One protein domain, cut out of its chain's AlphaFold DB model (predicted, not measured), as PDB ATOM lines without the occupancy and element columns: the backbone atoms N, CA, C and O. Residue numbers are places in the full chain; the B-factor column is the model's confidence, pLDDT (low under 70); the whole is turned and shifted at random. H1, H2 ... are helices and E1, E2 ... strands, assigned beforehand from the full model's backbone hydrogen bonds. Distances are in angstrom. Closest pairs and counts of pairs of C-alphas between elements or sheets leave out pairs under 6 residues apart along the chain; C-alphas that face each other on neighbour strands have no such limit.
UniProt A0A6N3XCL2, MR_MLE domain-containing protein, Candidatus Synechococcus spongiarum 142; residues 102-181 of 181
ATOM      1  N   THR A 102     129.465  79.800  65.323       93.94
ATOM      2  CA  THR A 102     130.533  80.616  64.720       93.94
ATOM      3  C   THR A 102     131.787  79.823  64.355       93.94
ATOM      4  O   THR A 102     132.594  80.289  63.554       93.94
ATOM      5  N   SER A 103     131.961  78.617  64.903       95.44
ATOM      6  CA  SER A 103     133.091  77.736  64.599       95.44
ATOM      7  C   SER A 103     132.708  76.260  64.702       95.44
ATOM      8  O   SER A 103     131.737  75.895  65.369       95.44
ATOM      9  N   LEU A 104     133.485  75.387  64.052       96.00
ATOM     10  CA  LEU A 104     133.306  73.937  64.191       96.00
ATOM     11  C   LEU A 104     133.586  73.423  65.604       96.00
ATOM     12  O   LEU A 104     132.928  72.478  66.024       96.00
ATOM     13  N   ASP A 105     134.510  74.047  66.333       95.31
ATOM     14  CA  ASP A 105     134.824  73.636  67.703       95.31
ATOM     15  C   ASP A 105     133.617  73.903  68.622       95.31
ATOM     16  O   ASP A 105     133.196  73.025  69.367       95.31
ATOM     17  N   GLN A 106     132.947  75.051  68.455       93.31
ATOM     18  CA  GLN A 106     131.709  75.362  69.177       93.31
ATOM     19  C   GLN A 106     130.570  74.385  68.839       93.31
ATOM     20  O   GLN A 106     129.781  74.008  69.707       93.31
ATOM     21  N   VAL A 107     130.458  73.977  67.571       95.50
ATOM     22  CA  VAL A 107     129.483  72.961  67.148       95.50
ATOM     23  C   VAL A 107     129.772  71.625  67.828       95.50
ATOM     24  O   VAL A 107     128.850  70.984  68.324       95.50
ATOM     25  N   GLU A 108     131.035  71.209  67.869       95.31
ATOM     26  CA  GLU A 108     131.454  69.968  68.516       95.31
ATOM     27  C   GLU A 108     131.164  69.982  70.026       95.31
ATOM     28  O   GLU A 108     130.548  69.037  70.527       95.31
ATOM     29  N   ASP A 109     131.469  71.083  70.718       93.25
ATOM     30  CA  ASP A 109     131.155  71.268  72.140       93.25
ATOM     31  C   ASP A 109     129.645  71.126  72.415       93.25
ATOM     32  O   ASP A 109     129.222  70.398  73.320       93.25
ATOM     33  N   LEU A 110     128.799  71.759  71.593       93.19
ATOM     34  CA  LEU A 110     127.335  71.678  71.710       93.19
ATOM     35  C   LEU A 110     126.781  70.275  71.407       93.19
ATOM     36  O   LEU A 110     125.751  69.872  71.958       93.19
ATOM     37  N   LEU A 111     127.434  69.518  70.524       93.56
ATOM     38  CA  LEU A 111     127.050  68.138  70.228       93.56
ATOM     39  C   LEU A 111     127.368  67.203  71.401       93.56
ATOM     40  O   LEU A 111     126.543  66.332  71.707       93.56
ATOM     41  N   GLN A 112     128.507  67.425  72.064       91.50
ATOM     42  CA  GLN A 112     128.983  66.657  73.218       91.50
ATOM     43  C   GLN A 112     128.280  67.027  74.536       91.50
ATOM     44  O   GLN A 112     128.245  66.208  75.459       91.50
ATOM     45  N   ALA A 113     127.691  68.223  74.626       84.62
ATOM     46  CA  ALA A 113     127.037  68.712  75.834       84.62
ATOM     47  C   ALA A 113     125.935  67.759  76.377       84.62
ATOM     48  O   ALA A 113     125.196  67.102  75.619       84.62
ATOM     49  N   PRO A 114     125.797  67.657  77.715       77.06
ATOM     50  CA  PRO A 114     124.820  66.781  78.347       77.06
ATOM     51  C   PRO A 114     123.367  67.197  78.037       77.06
ATOM     52  O   PRO A 114     123.101  68.344  77.687       77.06
ATOM     53  N   PRO A 115     122.387  66.281  78.162       65.81
ATOM     54  CA  PRO A 115     121.069  66.412  77.529       65.81
ATOM     55  C   PRO A 115     120.087  67.451  78.092       65.81
ATOM     56  O   PRO A 115     118.919  67.378  77.729       65.81
ATOM     57  N   ILE A 116     120.497  68.371  78.971       70.88
ATOM     58  CA  ILE A 116     119.566  69.277  79.678       70.88
ATOM     59  C   ILE A 116     118.727  70.087  78.670       70.88
ATOM     60  O   ILE A 116     117.492  70.083  78.734       70.88
ATOM     61  N   SER A 117     119.403  70.660  77.671       69.56
ATOM     62  CA  SER A 117     118.822  71.186  76.439       69.56
ATOM     63  C   SER A 117     119.673  70.706  75.270       69.56
ATOM     64  O   SER A 117     120.892  70.878  75.267       69.56
ATOM     65  N   ARG A 118     119.056  70.051  74.284       84.38
ATOM     66  CA  ARG A 118     119.734  69.627  73.049       84.38
ATOM     67  C   ARG A 118     119.166  70.411  71.879       84.38
ATOM     68  O   ARG A 118     118.284  69.894  71.189       84.38
ATOM     69  N   PRO A 119     119.643  71.645  71.640       93.44
ATOM     70  CA  PRO A 119     119.231  72.356  70.451       93.44
ATOM     71  C   PRO A 119     119.659  71.574  69.204       93.44
ATOM     72  O   PRO A 119     120.678  70.870  69.185       93.44
ATOM     73  N   LEU A 120     118.848  71.709  68.164       95.69
ATOM     74  CA  LEU A 120     119.196  71.337  66.807       95.69
ATOM     75  C   LEU A 120     120.180  72.378  66.268       95.69
ATOM     76  O   LEU A 120     120.017  73.573  66.511       95.69
ATOM     77  N   LEU A 121     121.206  71.950  65.543       97.50
ATOM     78  CA  LEU A 121     122.223  72.868  65.030       97.50
ATOM     79  C   LEU A 121     121.952  73.154  63.552       97.50
ATOM     80  O   LEU A 121     122.034  72.252  62.718       97.50
ATOM     81  N   VAL A 122     121.598  74.393  63.213       97.88
ATOM     82  CA  VAL A 122     121.391  74.836  61.830       97.88
ATOM     83  C   VAL A 122     122.741  75.250  61.266       97.88
ATOM     84  O   VAL A 122     123.257  76.330  61.514       97.88
ATOM     85  N   ILE A 123     123.343  74.340  60.517       97.44
ATOM     86  CA  ILE A 123     124.708  74.460  60.040       97.44
ATOM     87  C   ILE A 123     124.723  75.085  58.649       97.44
ATOM     88  O   ILE A 123     124.164  74.521  57.707       97.44
ATOM     89  N   LYS A 124     125.440  76.203  58.510       96.38
ATOM     90  CA  LYS A 124     125.836  76.798  57.227       96.38
ATOM     91  C   LYS A 124     127.310  76.473  56.968       96.38
ATOM     92  O   LYS A 124     128.179  77.166  57.495       96.38
ATOM     93  N   PRO A 125     127.636  75.420  56.188       95.19
ATOM     94  CA  PRO A 125     129.010  74.920  56.067       95.19
ATOM     95  C   PRO A 125     130.032  75.986  55.660       95.19
ATOM     96  O   PRO A 125     131.148  76.002  56.174       95.19
ATOM     97  N   SER A 126     129.636  76.910  54.783       92.62
ATOM     98  CA  SER A 126     130.487  78.002  54.294       92.62
ATOM     99  C   SER A 126     130.945  78.992  55.368       92.62
ATOM    100  O   SER A 126     131.882  79.747  55.120       92.62
ATOM    101  N   GLN A 127     130.314  78.990  56.545       93.06
ATOM    102  CA  GLN A 127     130.594  79.925  57.636       93.06
ATOM    103  C   GLN A 127     131.443  79.310  58.758       93.06
ATOM    104  O   GLN A 127     131.928  80.048  59.607       93.06
ATOM    105  N   LEU A 128     131.639  77.984  58.774       91.31
ATOM    106  CA  LEU A 128     132.203  77.277  59.935       91.31
ATOM    107  C   LEU A 128     133.618  76.719  59.729       91.31
ATOM    108  O   LEU A 128     134.317  76.470  60.711       91.31
ATOM    109  N   GLY A 129     134.049  76.507  58.480       88.12
ATOM    110  CA  GLY A 129     135.407  76.047  58.165       88.12
ATOM    111  C   GLY A 129     135.455  74.755  57.348       88.12
ATOM    112  O   GLY A 129     134.824  74.661  56.299       88.12
ATOM    113  N   ASP A 130     136.264  73.779  57.781       94.38
ATOM    114  CA  ASP A 130     136.581  72.577  56.991       94.38
ATOM    115  C   ASP A 130     135.360  71.642  56.823       94.38
ATOM    116  O   ASP A 130     134.937  70.999  57.791       94.38
ATOM    117  N   PRO A 131     134.817  71.476  55.600       94.75
ATOM    118  CA  PRO A 131     133.646  70.634  55.367       94.75
ATOM    119  C   PRO A 131     133.900  69.143  55.643       94.75
ATOM    120  O   PRO A 131     132.946  68.398  55.856       94.75
ATOM    121  N   ARG A 132     135.159  68.684  55.668       96.75
ATOM    122  CA  ARG A 132     135.499  67.283  55.978       96.75
ATOM    123  C   ARG A 132     135.308  66.990  57.461       96.75
ATOM    124  O   ARG A 132     134.651  66.011  57.795       96.75
ATOM    125  N   ARG A 133     135.785  67.891  58.331       97.31
ATOM    126  CA  ARG A 133     135.522  67.826  59.780       97.31
ATOM    127  C   ARG A 133     134.021  67.846  60.056       97.31
ATOM    128  O   ARG A 133     133.527  67.046  60.842       97.31
ATOM    129  N   LEU A 134     133.280  68.713  59.360       97.25
ATOM    130  CA  LEU A 134     131.823  68.744  59.478       97.25
ATOM    131  C   LEU A 134     131.180  67.412  59.061       97.25
ATOM    132  O   LEU A 134     130.286  66.930  59.747       97.25
ATOM    133  N   ALA A 135     131.636  66.791  57.970       97.56
ATOM    134  CA  ALA A 135     131.132  65.486  57.548       97.56
ATOM    135  C   ALA A 135     131.331  64.403  58.625       97.56
ATOM    136  O   ALA A 135     130.440  63.579  58.835       97.56
ATOM    137  N   ASP A 136     132.459  64.417  59.335       97.75
ATOM    138  CA  ASP A 136     132.720  63.480  60.431       97.75
ATOM    139  C   ASP A 136     131.792  63.723  61.628       97.75
ATOM    140  O   ASP A 136     131.227  62.769  62.173       97.75
ATOM    141  N   LEU A 137     131.532  64.989  61.972       96.81
ATOM    142  CA  LEU A 137     130.550  65.347  63.001       96.81
ATOM    143  C   LEU A 137     129.137  64.879  62.626       96.81
ATOM    144  O   LEU A 137     128.450  64.304  63.466       96.81
ATOM    145  N   LEU A 138     128.718  65.050  61.366       97.00
ATOM    146  CA  LEU A 138     127.403  64.596  60.887       97.00
ATOM    147  C   LEU A 138     127.227  63.075  60.993       97.00
ATOM    148  O   LEU A 138     126.136  62.607  61.309       97.00
ATOM    149  N   ARG A 139     128.292  62.299  60.746       96.81
ATOM    150  CA  ARG A 139     128.275  60.835  60.912       96.81
ATOM    151  C   ARG A 139     128.243  60.422  62.378       96.81
ATOM    152  O   ARG A 139     127.580  59.451  62.722       96.81
ATOM    153  N   THR A 140     128.970  61.149  63.221       96.25
ATOM    154  CA  THR A 140     129.088  60.856  64.655       96.25
ATOM    155  C   THR A 140     127.809  61.219  65.411       96.25
ATOM    156  O   THR A 140     127.428  60.525  66.353       96.25
ATOM    157  N   TRP A 141     127.113  62.271  64.972       94.62
ATOM    158  CA  TRP A 141     125.928  62.823  65.630       94.62
ATOM    159  C   TRP A 141     124.716  62.890  64.683       94.62
ATOM    160  O   TRP A 141     124.239  63.983  64.353       94.62
ATOM    161  N   PRO A 142     124.187  61.731  64.247       94.69
ATOM    162  CA  PRO A 142     123.055  61.669  63.327       94.69
ATOM    163  C   PRO A 142     121.824  62.396  63.889       94.69
ATOM    164  O   PRO A 142     121.539  62.341  65.087       94.69
ATOM    165  N   GLY A 143     121.105  63.118  63.026       93.50
ATOM    166  CA  GLY A 143     119.867  63.821  63.375       93.50
ATOM    167  C   GLY A 143     120.035  65.117  64.181       93.50
ATOM    168  O   GLY A 143     119.054  65.823  64.400       93.50
ATOM    169  N   ARG A 144     121.255  65.466  64.616       94.50
ATOM    170  CA  ARG A 144     121.505  66.643  65.476       94.50
ATOM    171  C   ARG A 144     121.721  67.950  64.718       94.50
ATOM    172  O   ARG A 144     121.608  69.020  65.314       94.50
ATOM    173  N   CYS A 145     122.008  67.868  63.424       96.31
ATOM    174  CA  CYS A 145     122.307  69.024  62.587       96.31
ATOM    175  C   CYS A 145     121.348  69.102  61.399       96.31
ATOM    176  O   CYS A 145     121.015  68.080  60.800       96.31
ATOM    177  N   VAL A 146     120.971  70.313  60.999       96.62
ATOM    178  CA  VAL A 146     120.275  70.605  59.741       96.62
ATOM    179  C   VAL A 146     121.195  71.440  58.876       96.62
ATOM    180  O   VAL A 146     121.642  72.501  59.291       96.62
ATOM    181  N   ILE A 147     121.464  70.977  57.659       97.31
ATOM    182  CA  ILE A 147     122.282  71.730  56.710       97.31
ATOM    183  C   ILE A 147     121.424  72.807  56.049       97.31
ATOM    184  O   ILE A 147     120.336  72.525  55.547       97.31
ATOM    185  N   SER A 148     121.921  74.036  56.046       96.12
ATOM    186  CA  SER A 148     121.294  75.211  55.448       96.12
ATOM    187  C   SER A 148     122.297  75.934  54.552       96.12
ATOM    188  O   SER A 148     123.507  75.844  54.762       96.12
ATOM    189  N   SER A 149     121.807  76.639  53.535       94.38
ATOM    190  CA  SER A 149     122.674  77.449  52.675       94.38
ATOM    191  C   SER A 149     123.040  78.773  53.350       94.38
ATOM    192  O   SER A 149     122.198  79.439  53.955       94.38
ATOM    193  N   GLY A 150     124.301  79.173  53.193       92.19
ATOM    194  CA  GLY A 150     124.812  80.514  53.470       92.19
ATOM    195  C   GLY A 150     124.853  81.415  52.228       92.19
ATOM    196  O   GLY A 150     125.605  82.384  52.220       92.19
ATOM    197  N   PHE A 151     124.071  81.101  51.186       90.25
ATOM    198  CA  PHE A 151     124.057  81.776  49.877       90.25
ATOM    199  C   PHE A 151     125.369  81.643  49.093       90.25
ATOM    200  O   PHE A 151     125.867  82.588  48.481       90.25
ATOM    201  N   GLU A 152     125.931  80.438  49.097       92.31
ATOM    202  CA  GLU A 152     127.168  80.119  48.399       92.31
ATOM    203  C   GLU A 152     127.037  80.226  46.869       92.31
ATOM    204  O   GLU A 152     125.964  80.038  46.287       92.31
ATOM    205  N   GLY A 153     128.171  80.429  46.190       92.31
ATOM    206  CA  GLY A 153     128.289  80.203  44.747       92.31
ATOM    207  C   GLY A 153     128.240  78.711  44.378       92.31
ATOM    208  O   GLY A 153     128.253  77.839  45.244       92.31
ATOM    209  N   ARG A 154     128.245  78.393  43.075       90.56
ATOM    210  CA  ARG A 154     127.998  77.026  42.554       90.56
ATOM    211  C   ARG A 154     128.883  75.935  43.168       90.56
ATOM    212  O   ARG A 154     128.394  74.847  43.447       90.56
ATOM    213  N   LEU A 155     130.172  76.220  43.378       89.25
ATOM    214  CA  LEU A 155     131.092  75.259  43.993       89.25
ATOM    215  C   LEU A 155     130.715  74.979  45.454       89.25
ATOM    216  O   LEU A 155     130.658  73.825  45.864       89.25
ATOM    217  N   GLY A 156     130.413  76.027  46.223       92.31
ATOM    218  CA  GLY A 156     129.983  75.878  47.612       92.31
ATOM    219  C   GLY A 156     128.631  75.177  47.723       92.31
ATOM    220  O   GLY A 156     128.474  74.307  48.569       92.31
ATOM    221  N   GLN A 157     127.694  75.457  46.813       93.12
ATOM    222  CA  GLN A 157     126.406  74.758  46.765       93.12
ATOM    223  C   GLN A 157     126.580  73.247  46.593       93.12
ATOM    224  O   GLN A 157     125.904  72.492  47.282       93.12
ATOM    225  N   ALA A 158     127.500  72.791  45.735       93.75
ATOM    226  CA  ALA A 158     127.770  71.361  45.580       93.75
ATOM    227  C   ALA A 158     128.190  70.716  46.915       93.75
ATOM    228  O   ALA A 158     127.623  69.702  47.315       93.75
ATOM    229  N   VAL A 159     129.099  71.367  47.650       95.06
ATOM    230  CA  VAL A 159     129.540  70.911  48.979       95.06
ATOM    231  C   VAL A 159     128.379  70.893  49.977       95.06
ATOM    232  O   VAL A 159     128.186  69.907  50.685       95.06
ATOM    233  N   VAL A 160     127.574  71.956  50.017       96.12
ATOM    234  CA  VAL A 160     126.403  72.050  50.902       96.12
ATOM    235  C   VAL A 160     125.377  70.959  50.580       96.12
ATOM    236  O   VAL A 160     124.845  70.338  51.497       96.12
ATOM    237  N   HIS A 161     125.123  70.673  49.302       95.44
ATOM    238  CA  HIS A 161     124.217  69.605  48.880       95.44
ATOM    239  C   HIS A 161     124.720  68.218  49.289       95.44
ATOM    240  O   HIS A 161     123.927  67.405  49.769       95.44
ATOM    241  N   ASP A 162     126.013  67.937  49.136       96.12
ATOM    242  CA  ASP A 162     126.580  66.646  49.531       96.12
ATOM    243  C   ASP A 162     126.556  66.458  51.053       96.12
ATOM    244  O   ASP A 162     126.174  65.390  51.538       96.12
ATOM    245  N   LEU A 163     126.847  67.511  51.822       97.31
ATOM    246  CA  LEU A 163     126.691  67.498  53.279       97.31
ATOM    247  C   LEU A 163     125.225  67.340  53.699       97.31
ATOM    248  O   LEU A 163     124.933  66.598  54.633       97.31
ATOM    249  N   ALA A 164     124.289  67.987  53.001       96.81
ATOM    250  CA  ALA A 164     122.861  67.841  53.263       96.81
ATOM    251  C   ALA A 164     122.370  66.412  53.000       96.81
ATOM    252  O   ALA A 164     121.584  65.884  53.784       96.81
ATOM    253  N   ARG A 165     122.861  65.758  51.938       96.31
ATOM    254  CA  ARG A 165     122.587  64.335  51.678       96.31
ATOM    255  C   ARG A 165     123.152  63.450  52.781       96.31
ATOM    256  O   ARG A 165     122.444  62.572  53.261       96.31
ATOM    257  N   LEU A 166     124.394  63.696  53.203       96.94
ATOM    258  CA  LEU A 166     125.017  62.958  54.300       96.94
ATOM    259  C   LEU A 166     124.203  63.087  55.597       96.94
ATOM    260  O   LEU A 166     123.903  62.079  56.232       96.94
ATOM    261  N   ALA A 167     123.797  64.308  55.951       96.38
ATOM    262  CA  ALA A 167     122.949  64.572  57.109       96.38
ATOM    263  C   ALA A 167     121.592  63.849  56.995       96.38
ATOM    264  O   ALA A 167     121.139  63.222  57.951       96.38
ATOM    265  N   ALA A 168     120.966  63.874  55.815       94.69
ATOM    266  CA  ALA A 168     119.690  63.203  55.571       94.69
ATOM    267  C   ALA A 168     119.774  61.675  55.737       94.69
ATOM    268  O   ALA A 168     118.857  61.080  56.296       94.69
ATOM    269  N   VAL A 169     120.879  61.034  55.324       94.50
ATOM    270  CA  VAL A 169     121.114  59.597  55.590       94.50
ATOM    271  C   VAL A 169     121.165  59.317  57.096       94.50
ATOM    272  O   VAL A 169     120.673  58.286  57.545       94.50
ATOM    273  N   GLY A 170     121.702  60.252  57.884       90.62
ATOM    274  CA  GLY A 170     121.694  60.212  59.348       90.62
ATOM    275  C   GLY A 170     120.354  60.583  59.997       90.62
ATOM    276  O   GLY A 170     120.308  60.749  61.210       90.62
ATOM    277  N   GLY A 171     119.272  60.752  59.230       93.44
ATOM    278  CA  GLY A 171     117.950  61.091  59.764       93.44
ATOM    279  C   GLY A 171     117.767  62.565  60.134       93.44
ATOM    280  O   GLY A 171     116.824  62.900  60.849       93.44
ATOM    281  N   SER A 172     118.642  63.460  59.666       93.75
ATOM    282  CA  SER A 172     118.445  64.896  59.862       93.75
ATOM    283  C   SER A 172     117.164  65.405  59.190       93.75
ATOM    284  O   SER A 172     116.806  64.938  58.104       93.75
ATOM    285  N   PRO A 173     116.496  66.416  59.781       92.25
ATOM    286  CA  PRO A 173     115.366  67.086  59.147       92.25
ATOM    287  C   PRO A 173     115.716  67.669  57.770       92.25
ATOM    288  O   PRO A 173     116.880  67.932  57.465       92.25
ATOM    289  N   ALA A 174     114.687  67.942  56.956       93.25
ATOM    290  CA  ALA A 174     114.865  68.473  55.602       93.25
ATOM    291  C   ALA A 174     115.794  69.712  55.578       93.25
ATOM    292  O   ALA A 174     115.653  70.595  56.432       93.25
ATOM    293  N   PRO A 175     116.729  69.821  54.626       95.38
ATOM    294  CA  PRO A 175     117.737  70.872  54.655       95.38
ATOM    295  C   PRO A 175     117.176  72.232  54.200       95.38
ATOM    296  O   PRO A 175     116.191  72.317  53.467       95.38
ATOM    297  N   GLY A 176     117.815  73.319  54.631       94.19
ATOM    298  CA  GLY A 176     117.475  74.706  54.295       94.19
ATOM    299  C   GLY A 176     118.141  75.199  53.006       94.19
ATOM    300  O   GLY A 176     118.840  76.206  53.030       94.19
ATOM    301  N   LEU A 177     117.970  74.490  51.886       91.19
ATOM    302  CA  LEU A 177     118.680  74.794  50.624       91.19
ATOM    303  C   LEU A 177     117.906  75.715  49.667       91.19
ATOM    304  O   LEU A 177     118.385  76.037  48.584       91.19
ATOM    305  N   GLY A 178     116.714  76.155  50.067       78.81
ATOM    306  CA  GLY A 178     115.839  76.965  49.226       78.81
ATOM    307  C   GLY A 178     115.078  76.155  48.171       78.81
ATOM    308  O   GLY A 178     115.256  74.955  47.997       78.81
ATOM    309  N   ALA A 179     114.170  76.845  47.488       61.09
ATOM    310  CA  ALA A 179     113.208  76.277  46.544       61.09
ATOM    311  C   ALA A 179     113.725  76.140  45.101       61.09
ATOM    312  O   ALA A 179     112.932  75.938  44.182       61.09
ATOM    313  N   THR A 180     115.021  76.368  44.886       51.31
ATOM    314  CA  THR A 180     115.653  76.417  43.560       51.31
ATOM    315  C   THR A 180     116.266  75.086  43.130       51.31
ATOM    316  O   THR A 180     116.951  75.056  42.110       51.31
ATOM    317  N   ALA A 181     116.035  74.014  43.894       38.88
ATOM    318  CA  ALA A 181     116.396  72.646  43.532       38.88
ATOM    319  C   ALA A 181     115.211  71.919  42.885       38.88
ATOM    320  O   ALA A 181     114.075  72.084  43.389       38.88
TER     321      ALA A 181
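What this domain is: This is residues 102 to 181 of the 181 residues of the protein "MR_MLE domain-containing protein" of Candidatus Synechococcus spongiarum 142 (UniProt A0A6N3XCL2). Three helices, H1, H3 and H4, stand side by side pointing nearly the same way, H3 between the others, with a small parallel sheet E1 E2 near the middle and H4 packing on E2. The printed part has 80 residues, with four named helices and two named strands in the order H1 E1 H2 H3 E2 H4, and its class is mostly helix, helices holding 39 of the 46 residues in named elements; it is compact, radius of gyration of the C-alphas 11.9 A, spanning 37 by 22 by 17 A.

Where its parts are: Find C-alpha 104 at (133.306, 73.937, 64.191), where H1, residues 104 to 112, begins. Then come E1, 120 to 123; H2, 125 to 128; H3, 131 to 140, 14.2 A; E2, 145 to 147; and H4, 154 to 169, 22.8 A, ending at (121.114, 59.597, 55.590).

How they stand to each other: Look at N 123 and O 146, 2.8 A apart, for parallel E1 and E2; with H2 and H3 between, they form a strand-helix-strand unit, its crossover right-handed. H4 touches H3, closest C-alphas Leu 138 and Ala 167, 5.8 A, at a shallow tilt of 8 degrees, the same way. H3 only just touches H1, with 3 pairs of C-alphas within 8 A, closest Leu 104 and Leu 134, 7.2 A. H2 only just touches H4, with 3 such pairs, closest Pro 125 and Val 160, 6.5 A, residues 156 to 160 of H4 alone. In H1, H3 and H4 every O i to N i+4 pair is within hydrogen-bond range; H2 is too short for one.

The domain as a whole: The printed part has no cut and no long link; residues 115, 117 and 179 to 181 have pLDDT under 70.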